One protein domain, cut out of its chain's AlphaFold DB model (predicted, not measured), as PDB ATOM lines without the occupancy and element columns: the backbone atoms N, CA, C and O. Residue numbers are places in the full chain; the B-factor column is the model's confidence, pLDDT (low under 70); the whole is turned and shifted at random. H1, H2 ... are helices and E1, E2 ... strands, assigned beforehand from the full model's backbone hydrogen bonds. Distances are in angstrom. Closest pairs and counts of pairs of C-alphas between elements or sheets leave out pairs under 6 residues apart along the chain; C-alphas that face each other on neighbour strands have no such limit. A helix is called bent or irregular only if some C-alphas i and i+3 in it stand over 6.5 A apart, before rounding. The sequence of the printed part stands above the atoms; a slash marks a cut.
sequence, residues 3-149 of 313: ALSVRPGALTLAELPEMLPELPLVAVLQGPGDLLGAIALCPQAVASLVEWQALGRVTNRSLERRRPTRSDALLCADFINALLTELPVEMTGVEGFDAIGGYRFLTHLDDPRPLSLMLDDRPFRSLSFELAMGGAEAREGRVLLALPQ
ATOM      1  N   ALA A   3      16.154  28.337 -42.755       84.62
ATOM      2  CA  ALA A   3      17.357  28.529 -41.948       84.62
ATOM      3  C   ALA A   3      17.772  30.008 -41.975       84.62
ATOM      4  O   ALA A   3      17.846  30.616 -43.039       84.62
ATOM      5  N   LEU A   4      17.985  30.594 -40.798       88.06
ATOM      6  CA  LEU A   4      18.498  31.954 -40.624       88.06
ATOM      7  C   LEU A   4      20.021  31.948 -40.537       88.06
ATOM      8  O   LEU A   4      20.680  32.787 -41.145       88.06
ATOM      9  N   SER A   5      20.578  30.996 -39.791       88.62
ATOM     10  CA  SER A   5      22.017  30.790 -39.699       88.62
ATOM     11  C   SER A   5      22.334  29.327 -39.393       88.62
ATOM     12  O   SER A   5      21.561  28.629 -38.729       88.62
ATOM     13  N   VAL A   6      23.472  28.859 -39.901       88.06
ATOM     14  CA  VAL A   6      24.045  27.550 -39.576       88.06
ATOM     15  C   VAL A   6      25.487  27.785 -39.157       88.06
ATOM     16  O   VAL A   6      26.260  28.378 -39.907       88.06
ATOM     17  N   ARG A   7      25.845  27.362 -37.945       88.50
ATOM     18  CA  ARG A   7      27.199  27.509 -37.406       88.50
ATOM     19  C   ARG A   7      27.794  26.135 -37.114       88.50
ATOM     20  O   ARG A   7      27.308  25.463 -36.197       88.50
ATOM     21  N   PRO A   8      28.825  25.710 -37.862       87.62
ATOM     22  CA  PRO A   8      29.608  24.549 -37.490       87.62
ATOM     23  C   PRO A   8      30.516  24.868 -36.304       87.62
ATOM     24  O   PRO A   8      30.957  25.999 -36.109       87.62
ATOM     25  N   GLY A   9      30.803  23.844 -35.516       86.69
ATOM     26  CA  GLY A   9      31.711  23.919 -34.386       86.69
ATOM     27  C   GLY A   9      32.245  22.544 -34.012       86.69
ATOM     28  O   GLY A   9      31.836  21.516 -34.560       86.69
ATOM     29  N   ALA A  10      33.165  22.539 -33.062       87.25
ATOM     30  CA  ALA A  10      33.610  21.348 -32.365       87.25
ATOM     31  C   ALA A  10      33.398  21.582 -30.871       87.25
ATOM     32  O   ALA A  10      33.571  22.705 -30.399       87.25
ATOM     33  N   LEU A  11      33.003  20.536 -30.156       89.50
ATOM     34  CA  LEU A  11      32.820  20.575 -28.714       89.50
ATOM     35  C   LEU A  11      33.283  19.261 -28.091       89.50
ATOM     36  O   LEU A  11      33.278  18.204 -28.724       89.50
ATOM     37  N   THR A  12      33.690  19.328 -26.838       89.81
ATOM     38  CA  THR A  12      33.977  18.159 -26.006       89.81
ATOM     39  C   THR A  12      32.718  17.695 -25.278       89.81
ATOM     40  O   THR A  12      31.739  18.435 -25.152       89.81
ATOM     41  N   LEU A  13      32.737  16.472 -24.743       87.56
ATOM     42  CA  LEU A  13      31.613  15.960 -23.958       87.56
ATOM     43  C   LEU A  13      31.288  16.849 -22.743       87.56
ATOM     44  O   LEU A  13      30.123  16.980 -22.369       87.56
ATOM     45  N   ALA A  14      32.304  17.482 -22.154       87.25
ATOM     46  CA  ALA A  14      32.151  18.398 -21.027       87.25
ATOM     47  C   ALA A  14      31.483  19.729 -21.415       87.25
ATOM     48  O   ALA A  14      30.739  20.287 -20.616       87.25
ATOM     49  N   GLU A  15      31.708  20.213 -22.639       87.50
ATOM     50  CA  GLU A  15      31.127  21.463 -23.155       87.50
ATOM     51  C   GLU A  15      29.693  21.272 -23.674       87.50
ATOM     52  O   GLU A  15      28.921  22.229 -23.743       87.50
ATOM     53  N   LEU A  16      29.302  20.038 -24.025       87.12
ATOM     54  CA  LEU A  16      27.984  19.744 -24.594       87.12
ATOM     55  C   LEU A  16      26.818  20.292 -23.748       87.12
ATOM     56  O   LEU A  16      25.954  20.949 -24.330       87.12
ATOM     57  N   PRO A  17      26.755  20.080 -22.416       85.81
ATOM     58  CA  PRO A  17      25.648  20.574 -21.601       85.81
ATOM     59  C   PRO A  17      25.576  22.103 -21.529       85.81
ATOM     60  O   PRO A  17      24.483  22.643 -21.368       85.81
ATOM     61  N   GLU A  18      26.712  22.794 -21.653       87.50
ATOM     62  CA  GLU A  18      26.795  24.261 -21.607       87.50
ATOM     63  C   GLU A  18      26.281  24.905 -22.900       87.50
ATOM     64  O   GLU A  18      25.764  26.021 -22.882       87.50
ATOM     65  N   MET A  19      26.368  24.178 -24.016       88.06
ATOM     66  CA  MET A  19      25.908  24.626 -25.333       88.06
ATOM     67  C   MET A  19      24.417  24.373 -25.587       88.06
ATOM     68  O   MET A  19      23.868  24.846 -26.587       88.06
ATOM     69  N   LEU A  20      23.740  23.625 -24.710       88.12
ATOM     70  CA  LEU A  20      22.326  23.306 -24.874       88.12
ATOM     71  C   LEU A  20      21.437  24.559 -24.745       88.12
ATOM     72  O   LEU A  20      21.657  25.394 -23.867       88.12
ATOM     73  N   PRO A  21      20.378  24.685 -25.567       85.56
ATOM     74  CA  PRO A  21      19.426  25.778 -25.415       85.56
ATOM     75  C   PRO A  21      18.632  25.642 -24.108       85.56
ATOM     76  O   PRO A  21      18.523  24.557 -23.547       85.56
ATOM     77  N   GLU A  22      18.030  26.735 -23.633       85.56
ATOM     78  CA  GLU A  22      17.214  26.714 -22.410       85.56
ATOM     79  C   GLU A  22      16.008  25.767 -22.538       85.56
ATOM     80  O   GLU A  22      15.230  25.864 -23.489       85.56
ATOM     81  N   LEU A  23      15.825  24.894 -21.538       88.19
ATOM     82  CA  LEU A  23      14.751  23.887 -21.467       88.19
ATOM     83  C   LEU A  23      14.631  23.042 -22.754       88.19
ATOM     84  O   LEU A  23      13.544  22.950 -23.331       88.19
ATOM     85  N   PRO A  24      15.728  22.428 -23.221       91.62
ATOM     86  CA  PRO A  24      15.750  21.755 -24.506       91.62
ATOM     87  C   PRO A  24      14.956  20.450 -24.453       91.62
ATOM     88  O   PRO A  24      14.928  19.763 -23.431       91.62
ATOM     89  N   LEU A  25      14.380  20.067 -25.588       93.69
ATOM     90  CA  LEU A  25      14.078  18.671 -25.866       93.69
ATOM     91  C   LEU A  25      15.368  18.009 -26.316       93.69
ATOM     92  O   LEU A  25      15.924  18.402 -27.340       93.69
ATOM     93  N   VAL A  26      15.832  17.019 -25.563       94.81
ATOM     94  CA  VAL A  26      17.063  16.290 -25.866       94.81
ATOM     95  C   VAL A  26      16.710  14.914 -26.402       94.81
ATOM     96  O   VAL A  26      15.973  14.156 -25.773       94.81
ATOM     97  N   ALA A  27      17.266  14.574 -27.558       94.94
ATOM     98  CA  ALA A  27      17.168  13.248 -28.139       94.94
ATOM     99  C   ALA A  27      18.559  12.665 -28.389       94.94
ATOM    100  O   ALA A  27      19.469  13.351 -28.853       94.94
ATOM    101  N   VAL A  28      18.702  11.379 -28.083       95.25
ATOM    102  CA  VAL A  28      19.883  10.578 -28.390       95.25
ATOM    103  C   VAL A  28      19.721  10.009 -29.790       95.25
ATOM    104  O   VAL A  28      18.645   9.539 -30.172       95.25
ATOM    105  N   LEU A  29      20.811  10.043 -30.540       94.81
ATOM    106  CA  LEU A  29      20.908   9.535 -31.896       94.81
ATOM    107  C   LEU A  29      21.796   8.297 -31.911       94.81
ATOM    108  O   LEU A  29      22.814   8.270 -31.227       94.81
ATOM    109  N   GLN A  30      21.437   7.301 -32.713       93.50
ATOM    110  CA  GLN A  30      22.265   6.125 -32.966       93.50
ATOM    111  C   GLN A  30      22.797   6.182 -34.393       93.50
ATOM    112  O   GLN A  30      22.016   6.216 -35.344       93.50
ATOM    113  N   GLY A  31      24.117   6.199 -34.517       89.88
ATOM    114  CA  GLY A  31      24.866   6.202 -35.764       89.88
ATOM    115  C   GLY A  31      25.469   4.841 -36.120       89.88
ATOM    116  O   GLY A  31      25.200   3.830 -35.461       89.88
ATOM    117  N   PRO A  32      26.294   4.794 -37.178       85.31
ATOM    118  CA  PRO A  32      27.008   3.586 -37.576       85.31
ATOM    119  C   PRO A  32      27.982   3.123 -36.480       85.31
ATOM    120  O   PRO A  32      28.621   3.936 -35.817       85.31
ATOM    121  N   GLY A  33      28.108   1.805 -36.299       82.88
ATOM    122  CA  GLY A  33      28.990   1.223 -35.278       82.88
ATOM    123  C   GLY A  33      28.549   1.493 -33.836       82.88
ATOM    124  O   GLY A  33      29.405   1.582 -32.962       82.88
ATOM    125  N   ASP A  34      27.243   1.674 -33.609       83.06
ATOM    126  CA  ASP A  34      26.639   2.008 -32.307       83.06
ATOM    127  C   ASP A  34      27.154   3.309 -31.675       83.06
ATOM    128  O   ASP A  34      26.971   3.552 -30.483       83.06
ATOM    129  N   LEU A  35      27.742   4.190 -32.491       89.06
ATOM    130  CA  LEU A  35      28.129   5.525 -32.060       89.06
ATOM    131  C   LEU A  35      26.891   6.328 -31.669       89.06
ATOM    132  O   LEU A  35      25.933   6.435 -32.437       89.06
ATOM    133  N   LEU A  36      26.926   6.922 -30.481       92.56
ATOM    134  CA  LEU A  36      25.843   7.760 -29.992       92.56
ATOM    135  C   LEU A  36      26.143   9.237 -30.245       92.56
ATOM    136  O   LEU A  36      27.251   9.717 -30.014       92.56
ATOM    137  N   GLY A  37      25.128   9.951 -30.716       92.75
ATOM    138  CA  GLY A  37      25.109  11.405 -30.839       92.75
ATOM    139  C   GLY A  37      23.923  11.998 -30.088       92.75
ATOM    140  O   GLY A  37      23.119  11.279 -29.491       92.75
ATOM    141  N   ALA A  38      23.785  13.316 -30.137       94.88
ATOM    142  CA  ALA A  38      22.675  14.021 -29.521       94.88
ATOM    143  C   ALA A  38      22.147  15.129 -30.431       94.88
ATOM    144  O   ALA A  38      22.899  15.778 -31.154       94.88
ATOM    145  N   ILE A  39      20.844  15.374 -30.359       95.44
ATOM    146  CA  ILE A  39      20.209  16.561 -30.922       95.44
ATOM    147  C   ILE A  39      19.355  17.225 -29.850       95.44
ATOM    148  O   ILE A  39      18.651  16.559 -29.088       95.44
ATOM    149  N   ALA A  40      19.428  18.547 -29.782       95.75
ATOM    150  CA  ALA A  40      18.684  19.361 -28.844       95.75
ATOM    151  C   ALA A  40      17.855  20.398 -29.596       95.75
ATOM    152  O   ALA A  40      18.388  21.183 -30.380       95.75
ATOM    153  N   LEU A  41      16.551  20.422 -29.338       95.31
ATOM    154  CA  LEU A  41      15.624  21.394 -29.906       95.31
ATOM    155  C   LEU A  41      15.151  22.327 -28.796       95.31
ATOM    156  O   LEU A  41      14.718  21.870 -27.739       95.31
ATOM    157  N   CYS A  42      15.204  23.639 -29.015       93.44
ATOM    158  CA  CYS A  42      14.634  24.572 -28.047       93.44
ATOM    159  C   CYS A  42      13.090  24.469 -28.020       93.44
ATOM    160  O   CYS A  42      12.483  24.048 -29.012       93.44
ATOM    161  N   PRO A  43      12.419  24.920 -26.942       92.38
ATOM    162  CA  PRO A  43      10.956  24.883 -26.842       92.38
ATOM    163  C   PRO A  43      10.222  25.541 -28.018       92.38
ATOM    164  O   PRO A  43       9.167  25.063 -28.424       92.38
ATOM    165  N   GLN A  44      10.790  26.605 -28.597       91.81
ATOM    166  CA  GLN A  44      10.216  27.298 -29.758       91.81
ATOM    167  C   GLN A  44      10.233  26.433 -31.026       91.81
ATOM    168  O   GLN A  44       9.281  26.460 -31.808       91.81
ATOM    169  N   ALA A  45      11.293  25.641 -31.220       92.81
ATOM    170  CA  ALA A  45      11.386  24.702 -32.333       92.81
ATOM    171  C   ALA A  45      10.418  23.533 -32.149       92.81
ATOM    172  O   ALA A  45       9.659  23.217 -33.060       92.81
ATOM    173  N   VAL A  46      10.365  22.961 -30.944       93.88
ATOM    174  CA  VAL A  46       9.436  21.870 -30.626       93.88
ATOM    175  C   VAL A  46       7.988  22.308 -30.825       93.88
ATOM    176  O   VAL A  46       7.237  21.637 -31.522       93.88
ATOM    177  N   ALA A  47       7.593  23.453 -30.265       92.00
ATOM    178  CA  ALA A  47       6.226  23.935 -30.405       92.00
ATOM    179  C   ALA A  47       5.863  24.242 -31.860       92.00
ATOM    180  O   ALA A  47       4.767  23.896 -32.281       92.00
ATOM    181  N   SER A  48       6.783  24.819 -32.644       91.88
ATOM    182  CA  SER A  48       6.573  25.003 -34.086       91.88
ATOM    183  C   SER A  48       6.293  23.687 -34.800       91.88
ATOM    184  O   SER A  48       5.373  23.618 -35.606       91.88
ATOM    185  N   LEU A  49       7.077  22.644 -34.515       92.19
ATOM    186  CA  LEU A  49       6.908  21.334 -35.142       92.19
ATOM    187  C   LEU A  49       5.583  20.685 -34.730       92.19
ATOM    188  O   LEU A  49       4.865  20.168 -35.582       92.19
ATOM    189  N   VAL A  50       5.228  20.771 -33.447       91.12
ATOM    190  CA  VAL A  50       3.952  20.261 -32.931       91.12
ATOM    191  C   VAL A  50       2.769  21.017 -33.540       91.12
ATOM    192  O   VAL A  50       1.818  20.388 -33.993       91.12
ATOM    193  N   GLU A  51       2.815  22.350 -33.601       90.94
ATOM    194  CA  GLU A  51       1.765  23.166 -34.225       90.94
ATOM    195  C   GLU A  51       1.655  22.886 -35.723       90.94
ATOM    196  O   GLU A  51       0.552  22.722 -36.232       90.94
ATOM    197  N   TRP A  52       2.777  22.750 -36.427       89.62
ATOM    198  CA  TRP A  52       2.768  22.385 -37.837       89.62
ATOM    199  C   TRP A  52       2.101  21.026 -38.070       89.62
ATOM    200  O   TRP A  52       1.269  20.894 -38.962       89.62
ATOM    201  N   GLN A  53       2.415  20.024 -37.249       88.00
ATOM    202  CA  GLN A  53       1.809  18.696 -37.365       88.00
ATOM    203  C   GLN A  53       0.329  18.679 -36.968       88.00
ATOM    204  O   GLN A  53      -0.466  17.996 -37.607       88.00
ATOM    205  N   ALA A  54      -0.051  19.417 -35.923       86.69
ATOM    206  CA  ALA A  54      -1.408  19.397 -35.384       86.69
ATOM    207  C   ALA A  54      -2.373  20.353 -36.107       86.69
ATOM    208  O   ALA A  54      -3.561  20.060 -36.214       86.69
ATOM    209  N   LEU A  55      -1.884  21.505 -36.572       87.19
ATOM    210  CA  LEU A  55      -2.680  22.603 -37.134       87.19
ATOM    211  C   LEU A  55      -2.366  22.885 -38.609       87.19
ATOM    212  O   LEU A  55      -3.065  23.686 -39.225       87.19
ATOM    213  N   GLY A  56      -1.305  22.296 -39.170       87.06
ATOM    214  CA  GLY A  56      -0.831  22.591 -40.528       87.06
ATOM    215  C   GLY A  56      -0.121  23.940 -40.672       87.06
ATOM    216  O   GLY A  56       0.324  24.278 -41.763       87.06
ATOM    217  N   ARG A  57      -0.004  24.720 -39.589       84.25
ATOM    218  CA  ARG A  57       0.624  26.047 -39.576       84.25
ATOM    219  C   ARG A  57       1.271  26.339 -38.229       84.25
ATOM    220  O   ARG A  57       0.815  25.851 -37.200       84.25
ATOM    221  N   VAL A  58       2.294  27.191 -38.237       87.75
ATOM    222  CA  VAL A  58       2.902  27.722 -37.009       87.75
ATOM    223  C   VAL A  58       2.225  29.038 -36.655       87.75
ATOM    224  O   VAL A  58       2.110  29.928 -37.496       87.75
ATOM    225  N   THR A  59       1.769  29.152 -35.415       84.88
ATOM    226  CA  THR A  59       1.149  30.361 -34.877       84.88
ATOM    227  C   THR A  59       2.190  31.222 -34.164       84.88
ATOM    228  O   THR A  59       3.172  30.709 -33.628       84.88
ATOM    229  N   ASN A  60       1.947  32.531 -34.068       78.75
ATOM    230  CA  ASN A  60       2.793  33.456 -33.305       78.75
ATOM    231  C   ASN A  60       2.400  33.538 -31.813       78.75
ATOM    232  O   ASN A  60       2.606  34.540 -31.129       78.75
ATOM    233  N   ARG A  61       1.765  32.489 -31.273       76.88
ATOM    234  CA  ARG A  61       1.344  32.483 -29.865       76.88
ATOM    235  C   ARG A  61       2.566  32.500 -28.953       76.88
ATOM    236  O   ARG A  61       3.515  31.739 -29.149       76.88
ATOM    237  N   SER A  62       2.536  33.323 -27.909       73.81
ATOM    238  CA  SER A  62       3.562  33.270 -26.869       73.81
ATOM    239  C   SER A  62       3.557  31.881 -26.232       73.81
ATOM    240  O   SER A  62       2.515  31.442 -25.742       73.81
ATOM    241  N   LEU A  63       4.698  31.188 -26.243       79.00
ATOM    242  CA  LEU A  63       4.787  29.883 -25.594       79.00
ATOM    243  C   LEU A  63       4.840  30.055 -24.091       79.00
ATOM    244  O   LEU A  63       5.647  30.816 -23.554       79.00
ATOM    245  N   GLU A  64       4.008  29.274 -23.422       75.75
ATOM    246  CA  GLU A  64       4.166  29.033 -22.004       75.75
ATOM    247  C   GLU A  64       5.501  28.309 -21.770       75.75
ATOM    248  O   GLU A  64       5.862  27.387 -22.508       75.75
ATOM    249  N   ARG A  65       6.265  28.744 -20.760       72.38
ATOM    250  CA  ARG A  65       7.555  28.128 -20.415       72.38
ATOM    251  C   ARG A  65       7.321  26.755 -19.780       72.38
ATOM    252  O   ARG A  65       7.359  26.617 -18.561       72.38
ATOM    253  N   ARG A  66       7.088  25.741 -20.614       82.50
ATOM    254  CA  ARG A  66       6.989  24.332 -20.217       82.50
ATOM    255  C   ARG A  66       8.183  23.540 -20.739       82.50
ATOM    256  O   ARG A  66       8.690  23.824 -21.823       82.50
ATOM    257  N   ARG A  67       8.616  22.526 -19.983       81.62
ATOM    258  CA  ARG A  67       9.558  21.533 -20.514       81.62
ATOM    259  C   ARG A  67       8.854  20.696 -21.587       81.62
ATOM    260  O   ARG A  67       7.709  20.291 -21.356       81.62
ATOM    261  N   PRO A  68       9.510  20.437 -22.727       85.88
ATOM    262  CA  PRO A  68       9.020  19.466 -23.690       85.88
ATOM    263  C   PRO A  68       8.835  18.093 -23.039       85.88
ATOM    264  O   PRO A  68       9.592  17.701 -22.152       85.88
ATOM    265  N   THR A  69       7.785  17.392 -23.444       89.56
ATOM    266  CA  THR A  69       7.402  16.089 -22.897       89.56
ATOM    267  C   THR A  69       7.836  14.957 -23.819       89.56
ATOM    268  O   THR A  69       8.122  15.163 -24.999       89.56
ATOM    269  N   ARG A  70       7.781  13.721 -23.313       90.25
ATOM    270  CA  ARG A  70       7.980  12.516 -24.128       90.25
ATOM    271  C   ARG A  70       7.087  12.482 -25.377       90.25
ATOM    272  O   ARG A  70       7.539  12.029 -26.424       90.25
ATOM    273  N   SER A  71       5.846  12.966 -25.287       90.94
ATOM    274  CA  SER A  71       4.941  13.048 -26.441       90.94
ATOM    275  C   SER A  71       5.445  14.039 -27.488       90.94
ATOM    276  O   SER A  71       5.465  13.712 -28.670       90.94
ATOM    277  N   ASP A  72       5.920  15.213 -27.055       91.62
ATOM    278  CA  ASP A  72       6.513  16.205 -27.958       91.62
ATOM    279  C   ASP A  72       7.756  15.626 -28.672       91.62
ATOM    280  O   ASP A  72       7.983  15.897 -29.850       91.62
ATOM    281  N   ALA A  73       8.531  14.769 -27.995       92.06
ATOM    282  CA  ALA A  73       9.709  14.123 -28.579       92.06
ATOM    283  C   ALA A  73       9.360  13.101 -29.662       92.06
ATOM    284  O   ALA A  73      10.024  13.056 -30.694       92.06
ATOM    285  N   LEU A  74       8.305  12.310 -29.445       92.62
ATOM    286  CA  LEU A  74       7.808  11.371 -30.450       92.62
ATOM    287  C   LEU A  74       7.267  12.105 -31.681       92.62
ATOM    288  O   LEU A  74       7.541  11.680 -32.797       92.62
ATOM    289  N   LEU A  75       6.581  13.236 -31.489       93.31
ATOM    290  CA  LEU A  75       6.139  14.095 -32.593       93.31
ATOM    291  C   LEU A  75       7.332  14.665 -33.378       93.31
ATOM    292  O   LEU A  75       7.305  14.733 -34.603       93.31
ATOM    293  N   CYS A  76       8.427  15.017 -32.702       93.94
ATOM    294  CA  CYS A  76       9.628  15.525 -33.367       93.94
ATOM    295  C   CYS A  76      10.488  14.434 -34.033       93.94
ATOM    296  O   CYS A  76      11.372  14.778 -34.815       93.94
ATOM    297  N   ALA A  77      10.270  13.146 -33.749       93.94
ATOM    298  CA  ALA A  77      11.155  12.065 -34.196       93.94
ATOM    299  C   ALA A  77      11.257  11.974 -35.727       93.94
ATOM    300  O   ALA A  77      12.359  11.848 -36.260       93.94
ATOM    301  N   ASP A  78      10.136  12.109 -36.440       92.25
ATOM    302  CA  ASP A  78      10.117  12.062 -37.907       92.25
ATOM    303  C   ASP A  78      10.863  13.245 -38.525       92.25
ATOM    304  O   ASP A  78      11.621  13.073 -39.479       92.25
ATOM    305  N   PHE A  79      10.716  14.437 -37.941       93.69
ATOM    306  CA  PHE A  79      11.485  15.610 -38.352       93.69
ATOM    307  C   PHE A  79      12.986  15.402 -38.119       93.69
ATOM    308  O   PHE A  79      13.785  15.689 -39.005       93.69
ATOM    309  N   ILE A  80      13.372  14.875 -36.952       94.81
ATOM    310  CA  ILE A  80      14.773  14.586 -36.625       94.81
ATOM    311  C   ILE A  80      15.351  13.576 -37.623       94.81
ATOM    312  O   ILE A  80      16.430  13.801 -38.161       94.81
ATOM    313  N   ASN A  81      14.635  12.490 -37.914       94.94
ATOM    314  CA  ASN A  81      15.082  11.480 -38.871       94.94
ATOM    315  C   ASN A  81      15.196  12.037 -40.296       94.94
ATOM    316  O   ASN A  81      16.178  11.755 -40.980       94.94
ATOM    317  N   ALA A  82      14.230  12.851 -40.733       92.44
ATOM    318  CA  ALA A  82      14.287  13.519 -42.029       92.44
ATOM    319  C   ALA A  82      15.492  14.467 -42.114       92.44
ATOM    320  O   ALA A  82      16.260  14.391 -43.069       92.44
ATOM    321  N   LEU A  83      15.724  15.282 -41.079       92.06
ATOM    322  CA  LEU A  83      16.894  16.155 -40.993       92.06
ATOM    323  C   LEU A  83      18.195  15.352 -41.105       92.06
ATOM    324  O   LEU A  83      19.057  15.708 -41.894       92.06
ATOM    325  N   LEU A  84      18.332  14.254 -40.357       91.81
ATOM    326  CA  LEU A  84      19.532  13.407 -40.385       91.81
ATOM    327  C   LEU A  84      19.723  12.656 -41.711       91.81
ATOM    328  O   LEU A  84      20.844  12.259 -42.023       91.81
ATOM    329  N   THR A  85      18.652  12.463 -42.481       91.06
ATOM    330  CA  THR A  85      18.707  11.829 -43.806       91.06
ATOM    331  C   THR A  85      19.161  12.816 -44.881       91.06
ATOM    332  O   THR A  85      19.982  12.454 -45.720       91.06
ATOM    333  N   GLU A  86      18.675  14.058 -44.836       89.00
ATOM    334  CA  GLU A  86      18.993  15.094 -45.830       89.00
ATOM    335  C   GLU A  86      20.324  15.805 -45.543       89.00
ATOM    336  O   GLU A  86      21.062  16.164 -46.459       89.00
ATOM    337  N   LEU A  87      20.684  15.975 -44.268       88.12
ATOM    338  CA  LEU A  87      21.877  16.722 -43.863       88.12
ATOM    339  C   LEU A  87      23.191  16.213 -44.499       88.12
ATOM    340  O   LEU A  87      23.987  17.052 -44.917       88.12
ATOM    341  N   PRO A  88      23.456  14.896 -44.630       85.69
ATOM    342  CA  PRO A  88      24.648  14.404 -45.321       85.69
ATOM    343  C   PRO A  88      24.691  14.787 -46.804       85.69
ATOM    344  O   PRO A  88      25.775  15.021 -47.328       85.69
ATOM    345  N   VAL A  89      23.534  14.860 -47.473       85.25
ATOM    346  CA  VAL A  89      23.441  15.237 -48.891       85.25
ATOM    347  C   VAL A  89      23.841  16.702 -49.056       85.25
ATOM    348  O   VAL A  89      24.725  17.006 -49.853       85.25
ATOM    349  N   GLU A  90      23.279  17.582 -48.229       82.25
ATOM    350  CA  GLU A  90      23.574  19.022 -48.224       82.25
ATOM    351  C   GLU A  90      25.017  19.347 -47.807       82.25
ATOM    352  O   GLU A  90      25.591  20.342 -48.242       82.25
ATOM    353  N   MET A  91      25.633  18.505 -46.975       79.31
ATOM    354  CA  MET A  91      27.014  18.680 -46.508       79.31
ATOM    355  C   MET A  91      28.055  17.986 -47.400       79.31
ATOM    356  O   MET A  91      29.237  17.939 -47.046       79.31
ATOM    357  N   THR A  92      27.652  17.461 -48.561       76.69
ATOM    358  CA  THR A  92      28.571  16.804 -49.501       76.69
ATOM    359  C   THR A  92      29.657  17.779 -49.960       76.69
ATOM    360  O   THR A  92      29.369  18.819 -50.544       76.69
ATOM    361  N   GLY A  93      30.926  17.425 -49.735       67.00
ATOM    362  CA  GLY A  93      32.074  18.248 -50.134       67.00
ATOM    363  C   GLY A  93      32.475  19.329 -49.125       67.00
ATOM    364  O   GLY A  93      33.413  20.076 -49.398       67.00
ATOM    365  N   VAL A  94      31.818  19.404 -47.961       70.75
ATOM    366  CA  VAL A  94      32.268  20.246 -46.845       70.75
ATOM    367  C   VAL A  94      33.253  19.452 -45.990       70.75
ATOM    368  O   VAL A  94      32.897  18.442 -45.379       70.75
ATOM    369  N   GLU A  95      34.506  19.913 -45.930       65.19
ATOM    370  CA  GLU A  95      35.567  19.206 -45.212       65.19
ATOM    371  C   GLU A  95      35.190  18.931 -43.750       65.19
ATOM    372  O   GLU A  95      34.827  19.819 -42.975       65.19
ATOM    373  N   GLY A  96      35.315  17.663 -43.353       65.94
ATOM    374  CA  GLY A  96      35.073  17.229 -41.983       65.94
ATOM    375  C   GLY A  96      33.638  16.797 -41.686       65.94
ATOM    376  O   GLY A  96      33.401  16.276 -40.595       65.94
ATOM    377  N   PHE A  97      32.715  16.933 -42.636       69.69
ATOM    378  CA  PHE A  97      31.314  16.532 -42.494       69.69
ATOM    379  C   PHE A  97      30.941  15.247 -43.247       69.69
ATOM    380  O   PHE A  97      29.804  14.784 -43.166       69.69
ATOM    381  N   ASP A  98      31.928  14.586 -43.853       65.25
ATOM    382  CA  ASP A  98      31.777  13.349 -44.633       65.25
ATOM    383  C   ASP A  98      31.175  12.166 -43.844       65.25
ATOM    384  O   ASP A  98      30.717  11.185 -44.424       65.25
ATOM    385  N   ALA A  99      31.175  12.243 -42.509       67.38
ATOM    386  CA  ALA A  99      30.731  11.180 -41.608       67.38
ATOM    387  C   ALA A  99      29.421  11.481 -40.850       67.38
ATOM    388  O   ALA A  99      29.110  10.780 -39.888       67.38
ATOM    389  N   ILE A 100      28.644  12.499 -41.250       75.12
ATOM    390  CA  ILE A 100      27.320  12.772 -40.642       75.12
ATOM    391  C   ILE A 100      26.267  11.706 -41.029       75.12
ATOM    392  O   ILE A 100      25.202  11.618 -40.422       75.12
ATOM    393  N   GLY A 101      26.539  10.864 -42.026       82.00
ATOM    394  CA  GLY A 101      25.586   9.857 -42.496       82.00
ATOM    395  C   GLY A 101      25.278   8.738 -41.492       82.00
ATOM    396  O   GLY A 101      26.127   8.311 -40.712       82.00
ATOM    397  N   GLY A 102      24.055   8.205 -41.568       85.75
ATOM    398  CA  GLY A 102      23.665   6.961 -40.892       85.75
ATOM    399  C   GLY A 102      23.163   7.108 -39.455       85.75
ATOM    400  O   GLY A 102      22.965   6.092 -38.787       85.75
ATOM    401  N   TYR A 103      22.937   8.335 -38.982       91.44
ATOM    402  CA  TYR A 103      22.313   8.582 -37.682       91.44
ATOM    403  C   TYR A 103      20.788   8.543 -37.773       91.44
ATOM    404  O   TYR A 103      20.188   9.051 -38.715       91.44
ATOM    405  N   ARG A 104      20.161   7.972 -36.747       93.31
ATOM    406  CA  ARG A 104      18.705   7.955 -36.559       93.31
ATOM    407  C   ARG A 104      18.343   8.289 -35.121       93.31
ATOM    408  O   ARG A 104      19.140   8.071 -34.209       93.31
ATOM    409  N   PHE A 105      17.124   8.762 -34.911       94.88
ATOM    410  CA  PHE A 105      16.547   8.929 -33.584       94.88
ATOM    411  C   PHE A 105      16.535   7.589 -32.831       94.88
ATOM    412  O   PHE A 105      16.025   6.591 -33.345       94.88
ATOM    413  N   LEU A 106      17.081   7.572 -31.611       94.25
ATOM    414  CA  LEU A 106      17.074   6.405 -30.728       94.25
ATOM    415  C   LEU A 106      16.049   6.568 -29.605       94.25
ATOM    416  O   LEU A 106      15.152   5.744 -29.447       94.25
ATOM    417  N   THR A 107      16.199   7.615 -28.796       92.81
ATOM    418  CA  THR A 107      15.335   7.863 -27.638       92.81
ATOM    419  C   THR A 107      15.386   9.325 -27.205       92.81
ATOM    420  O   THR A 107      16.292  10.067 -27.569       92.81
ATOM    421  N   HIS A 108      14.420   9.725 -26.386       93.44
ATOM    422  CA  HIS A 108      14.368  11.019 -25.710       93.44
ATOM    423  C   HIS A 108      14.981  10.942 -24.305       93.44
ATOM    424  O   HIS A 108      14.878   9.904 -23.648       93.44
ATOM    425  N   LEU A 109      15.541  12.057 -23.828       90.81
ATOM    426  CA  LEU A 109      15.966  12.248 -22.443       90.81
ATOM    427  C   LEU A 109      15.201  13.411 -21.797       90.81
ATOM    428  O   LEU A 109      15.234  14.531 -22.296       90.81
ATOM    429  N   ASP A 110      14.575  13.159 -20.643       84.69
ATOM    430  CA  ASP A 110      13.857  14.190 -19.868       84.69
ATOM    431  C   ASP A 110      14.798  15.218 -19.208       84.69
ATOM    432  O   ASP A 110      14.394  16.318 -18.810       84.69
ATOM    433  N   ASP A 111      16.069  14.848 -19.067       85.06
ATOM    434  CA  ASP A 111      17.127  15.657 -18.484       85.06
ATOM    435  C   ASP A 111      18.394  15.508 -19.338       85.06
ATOM    436  O   ASP A 111      18.689  14.390 -19.754       85.06
ATOM    437  N   PRO A 112      19.155  16.581 -19.609       84.00
ATOM    438  CA  PRO A 112      20.433  16.476 -20.308       84.00
ATOM    439  C   PRO A 112      21.548  15.808 -19.493       84.00
ATOM    440  O   PRO A 112      22.505  15.323 -20.083       84.00
ATOM    441  N   ARG A 113      21.461  15.754 -18.155       86.75
ATOM    442  CA  ARG A 113      22.528  15.208 -17.285       86.75
ATOM    443  C   ARG A 113      23.003  13.788 -17.647       86.75
ATOM    444  O   ARG A 113      24.205  13.558 -17.595       86.75
ATOM    445  N   PRO A 114      22.135  12.833 -18.033       86.44
ATOM    446  CA  PRO A 114      22.558  11.498 -18.450       86.44
ATOM    447  C   PRO A 114      23.342  11.466 -19.768       86.44
ATOM    448  O   PRO A 114      24.004  10.463 -20.023       86.44
ATOM    449  N   LEU A 115      23.315  12.526 -20.594       85.31
ATOM    450  CA  LEU A 115      24.066  12.558 -21.857       85.31
ATOM    451  C   LEU A 115      25.556  12.295 -21.637       85.31
ATOM    452  O   LEU A 115      26.144  11.524 -22.386       85.31
ATOM    453  N   SER A 116      26.147  12.870 -20.584       86.31
ATOM    454  CA  SER A 116      27.577  12.706 -20.290       86.31
ATOM    455  C   SER A 116      27.962  11.285 -19.873       86.31
ATOM    456  O   SER A 116      29.142  10.969 -19.822       86.31
ATOM    457  N   LEU A 117      26.984  10.445 -19.525       86.38
ATOM    458  CA  LEU A 117      27.193   9.039 -19.173       86.38
ATOM    459  C   LEU A 117      26.931   8.100 -20.354       86.38
ATOM    460  O   LEU A 117      27.448   6.988 -20.371       86.38
ATOM    461  N   MET A 118      26.080   8.516 -21.294       88.31
ATOM    462  CA  MET A 118      25.707   7.712 -22.459       88.31
ATOM    463  C   MET A 118      26.665   7.906 -23.628       88.31
ATOM    464  O   MET A 118      26.894   6.972 -24.388       88.31
ATOM    465  N   LEU A 119      27.167   9.124 -23.805       88.69
ATOM    466  CA  LEU A 119      28.051   9.475 -24.903       88.69
ATOM    467  C   LEU A 119      29.503   9.129 -24.558       88.69
ATOM    468  O   LEU A 119      29.949   9.330 -23.430       88.69
ATOM    469  N   ASP A 120      30.243   8.649 -25.555       86.88
ATOM    470  CA  ASP A 120      31.673   8.393 -25.417       86.88
ATOM    471  C   ASP A 120      32.451   9.704 -25.227       86.88
ATOM    472  O   ASP A 120      32.175  10.704 -25.896       86.88
ATOM    473  N   ASP A 121      33.479   9.681 -24.377       86.62
ATOM    474  CA  ASP A 121      34.375  10.823 -24.167       86.62
ATOM    475  C   ASP A 121      35.331  11.000 -25.358       86.62
ATOM    476  O   ASP A 121      36.452  10.486 -25.401       86.62
ATOM    477  N   ARG A 122      34.822  11.657 -26.401       87.00
ATOM    478  CA  ARG A 122      35.489  11.901 -27.684       87.00
ATOM    479  C   ARG A 122      35.163  13.314 -28.172       87.00
ATOM    480  O   ARG A 122      34.189  13.908 -27.711       87.00
ATOM    481  N   PRO A 123      35.940  13.878 -29.113       87.56
ATOM    482  CA  PRO A 123      35.554  15.131 -29.750       87.56
ATOM    483  C   PRO A 123      34.241  14.955 -30.524       87.56
ATOM    484  O   PRO A 123      34.088  14.019 -31.315       87.56
ATOM    485  N   PHE A 124      33.304  15.875 -30.312       89.38
ATOM    486  CA  PHE A 124      32.058  15.975 -31.059       89.38
ATOM    487  C   PHE A 124      32.149  17.118 -32.061       89.38
ATOM    488  O   PHE A 124      32.706  18.183 -31.796       89.38
ATOM    489  N   ARG A 125      31.534  16.916 -33.218       89.19
ATOM    490  CA  ARG A 125      31.211  17.988 -34.151       89.19
ATOM    491  C   ARG A 125      29.819  18.494 -33.846       89.19
ATOM    492  O   ARG A 125      28.897  17.696 -33.685       89.19
ATOM    493  N   SER A 126      29.673  19.811 -33.810       91.06
ATOM    494  CA  SER A 126      28.402  20.463 -33.543       91.06
ATOM    495  C   SER A 126      27.910  21.270 -34.732       91.06
ATOM    496  O   SER A 126      28.694  21.973 -35.368       91.06
ATOM    497  N   LEU A 127      26.607  21.242 -34.976       91.38
ATOM    498  CA  LEU A 127      25.920  22.138 -35.897       91.38
ATOM    499  C   LEU A 127      24.816  22.862 -35.132       91.38
ATOM    500  O   LEU A 127      23.882  22.236 -34.633       91.38
ATOM    501  N   SER A 128      24.944  24.181 -35.025       92.88
ATOM    502  CA  SER A 128      23.908  25.045 -34.459       92.88
ATOM    503  C   SER A 128      23.099  25.672 -35.582       92.88
ATOM    504  O   SER A 128      23.656  26.370 -36.427       92.88
ATOM    505  N   PHE A 129      21.793  25.449 -35.571       93.12
ATOM    506  CA  PHE A 129      20.848  25.994 -36.531       93.12
ATOM    507  C   PHE A 129      19.962  27.025 -35.841       93.12
ATOM    508  O   PHE A 129      19.314  26.718 -34.839       93.12
ATOM    509  N   GLU A 130      19.886  28.223 -36.406       92.62
ATOM    510  CA  GLU A 130      18.823  29.183 -36.122       92.62
ATOM    511  C   GLU A 130      17.794  29.095 -37.247       92.62
ATOM    512  O   GLU A 130      18.130  29.179 -38.428       92.62
ATOM    513  N   LEU A 131      16.535  28.867 -36.888       91.38
ATOM    514  CA  LEU A 131      15.473  28.481 -37.808       91.38
ATOM    515  C   LEU A 131      14.286  29.421 -37.624       91.38
ATOM    516  O   LEU A 131      13.812  29.605 -36.509       91.38
ATOM    517  N   ALA A 132      13.767  29.959 -38.720       90.62
ATOM    518  CA  ALA A 132      12.494  30.662 -38.777       90.62
ATOM    519  C   ALA A 132      11.393  29.691 -39.237       90.62
ATOM    520  O   ALA A 132      11.451  29.121 -40.333       90.62
ATOM    521  N   MET A 133      10.379  29.480 -38.401       87.94
ATOM    522  CA  MET A 133       9.283  28.535 -38.635       87.94
ATOM    523  C   MET A 133       7.942  29.272 -38.634       87.94
ATOM    524  O   MET A 133       7.545  29.847 -37.628       87.94
ATOM    525  N   GLY A 134       7.250  29.261 -39.772       83.88
ATOM    526  CA  GLY A 134       5.999  29.992 -39.983       83.88
ATOM    527  C   GLY A 134       6.008  30.784 -41.289       83.88
ATOM    528  O   GLY A 134       6.970  30.705 -42.056       83.88
ATOM    529  N   GLY A 135       4.904  31.490 -41.541       75.94
ATOM    530  CA  GLY A 135       4.725  32.391 -42.681       75.94
ATOM    531  C   GLY A 135       5.227  33.806 -42.375       75.94
ATOM    532  O   GLY A 135       6.391  33.991 -42.034       75.94
ATOM    533  N   ALA A 136       4.342  34.802 -42.487       68.06
ATOM    534  CA  ALA A 136       4.674  36.213 -42.263       68.06
ATOM    535  C   ALA A 136       5.191  36.503 -40.840       68.06
ATOM    536  O   ALA A 136       6.113  37.297 -40.671       68.06
ATOM    537  N   GLU A 137       4.643  35.821 -39.833       72.25
ATOM    538  CA  GLU A 137       5.101  35.897 -38.443       72.25
ATOM    539  C   GLU A 137       5.855  34.617 -38.073       72.25
ATOM    540  O   GLU A 137       5.308  33.684 -37.484       72.25
ATOM    541  N   ALA A 138       7.117  34.539 -38.494       80.62
ATOM    542  CA  ALA A 138       7.938  33.365 -38.250       80.62
ATOM    543  C   ALA A 138       8.417  33.305 -36.793       80.62
ATOM    544  O   ALA A 138       9.000  34.254 -36.268       80.62
ATOM    545  N   ARG A 139       8.228  32.149 -36.158       88.25
ATOM    546  CA  ARG A 139       8.798  31.839 -34.851       88.25
ATOM    547  C   ARG A 139      10.252  31.417 -35.020       88.25
ATOM    548  O   ARG A 139      10.551  30.482 -35.763       88.25
ATOM    549  N   GLU A 140      11.148  32.074 -34.299       90.75
ATOM    550  CA  GLU A 140      12.557  31.695 -34.271       90.75
ATOM    551  C   GLU A 140      12.800  30.557 -33.277       90.75
ATOM    552  O   GLU A 140      12.373  30.599 -32.120       90.75
ATOM    553  N   GLY A 141      13.512  29.528 -33.723       91.50
ATOM    554  CA  GLY A 141      13.953  28.423 -32.892       91.50
ATOM    555  C   GLY A 141      15.401  28.053 -33.153       91.50
ATOM    556  O   GLY A 141      16.000  28.433 -34.153       91.50
ATOM    557  N   ARG A 142      15.962  27.307 -32.207       93.94
ATOM    558  CA  ARG A 142      17.345  26.850 -32.211       93.94
ATOM    559  C   ARG A 142      17.383  25.335 -32.129       93.94
ATOM    560  O   ARG A 142      16.667  24.746 -31.315       93.94
ATOM    561  N   VAL A 143      18.225  24.735 -32.956       95.19
ATOM    562  CA  VAL A 143      18.522  23.302 -32.943       95.19
ATOM    563  C   VAL A 143      20.031  23.138 -32.854       95.19
ATOM    564  O   VAL A 143      20.761  23.777 -33.602       95.19
ATOM    565  N   LEU A 144      20.496  22.302 -31.936       94.94
ATOM    566  CA  LEU A 144      21.898  21.923 -31.811       94.94
ATOM    567  C   LEU A 144      22.011  20.434 -32.108       94.94
ATOM    568  O   LEU A 144      21.399  19.622 -31.422       94.94
ATOM    569  N   LEU A 145      22.805  20.076 -33.105       94.25
ATOM    570  CA  LEU A 145      23.183  18.701 -33.398       94.25
ATOM    571  C   LEU A 145      24.627  18.488 -32.946       94.25
ATOM    572  O   LEU A 145      25.476  19.309 -33.269       94.25
ATOM    573  N   ALA A 146      24.906  17.401 -32.234       93.06
ATOM    574  CA  ALA A 146      26.239  17.010 -31.795       93.06
ATOM    575  C   ALA A 146      26.492  15.539 -32.150       93.06
ATOM    576  O   ALA A 146      25.813  14.644 -31.643       93.06
ATOM    577  N   LEU A 147      27.466  15.285 -33.022       92.06
ATOM    578  CA  LEU A 147      27.813  13.946 -33.500       92.06
ATOM    579  C   LEU A 147      29.280  13.636 -33.193       92.06
ATOM    580  O   LEU A 147      30.125  14.518 -33.363       92.06
ATOM    581  N   PRO A 148      29.615  12.414 -32.753       89.69
ATOM    582  CA  PRO A 148      30.993  12.054 -32.458       89.69
ATOM    583  C   PRO A 148      31.832  12.108 -33.735       89.69
ATOM    584  O   PRO A 148      31.437  11.618 -34.796       89.69
ATOM    585  N   GLN A 149      33.010  12.715 -33.638       83.38
ATOM    586  CA  GLN A 149      33.945  12.764 -34.747       83.38
ATOM    587  C   GLN A 149      34.601  11.384 -34.922       83.38
ATOM    588  O   GLN A 149      35.081  10.807 -33.940       83.38
TER     589      GLN A 149
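AT A GLANCE: This is residues 3 to 149 of the 313 residues of the protein "FliMN_C domain-containing protein" of Paracoccus sp. SCN 68-21 (UniProt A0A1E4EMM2). One twisted sheet of six strands makes a wall, with the long, kinked helix H3 covering its E2 and E4 end on one face and H2 on that same face, beside the strands, near the hairpin E5 and E6. The short helices H1 and H4 only graze the sheet. The printed part has 147 residues, in the order E1 H1 E2 E3 H2 H3 E4 H4 E5 E6; the sheet runs E1 E5 E6 E3 E2 E4, antiparallel throughout, and the class is mixed, helices and strands. The whole is compact, with a radius of gyration of the C-alphas of 14.7 A and spans of 40 by 34 by 23 A.

IN THESE COORDINATES: E1, residues 3 to 11, begins with C-alpha 3 at (17.357, 28.529, -41.948). H1 is residues 16 to 19, E2 25 to 30 and E3 36 to 41. H2, residues 43 to 55, is 17.2 A long. H3, residues 70 to 90, is 29.4 A long and begins with C-alpha 70 at (7.980, 12.516, -24.128). It has a kink of 37 degrees near residue 77 and is only just irregular: C-alphas 75 and 78 are 6.9 A apart. E4 is residues 104 to 109 and H4 115 to 118. E5, residues 124 to 133, is 27.1 A long; E6, residues 139 to 148, is 29.8 A long and ends with C-alpha 148 at (30.993, 12.054, -32.458).

HOW THE PARTS SIT: E1 and E4 are the edge strands. N 7 and O 128 of E1 and E5 are 2.8 A apart, within hydrogen-bond range, as are N 127 and O 145 in the hairpin E5 and E6, 2.8 A, N 40 and O 144 between E3 and E6, 2.8 A, N 27 and O 39 in the hairpin E2 and E3, 2.9 A, and N 28 and O 107 between E2 and E4, 2.8 A. H3 is on the sheet at a height of 7.0 A, over E2 and E4, at 26 degrees to E4 on the local plane, along the strands; with the sheet it makes two layers, helix on one face. Its closest C-alphas to E4 are those of Asn 81 and Arg 104, 5.6 A. H2 is on the same face, over none of the strands, at a height of 4.4 A, only just above the sheet's level; its closest C-alphas to E6 are those of Ala 45 and Gly 141, 4.6 A. H3 touches H2 with residues 72 to 76 alone, about perpendicular at 82 degrees, closest at the C-alphas of Val 50 and Leu 75, 6.6 A. E3, H2 H3 and E4 form a split strand-helix-strand unit, two strands running the same way with E2 between them, its crossover right-handed. Every O i to N i+4 pair is within hydrogen-bond range in H2, 13 of 17 are in H3, and H1 and H4 are too short for one.

THE WHOLE: The C-alphas farthest apart, those of Gly 33 and Ala 136, are 43.2 A apart. The printed part has no cut. The links H2 to H3 and H3 to E4 are long, at 14 and 13 residues. The mean pLDDT of the printed part is 87.4; residues 93, 95 to 99 and 136 are under 70.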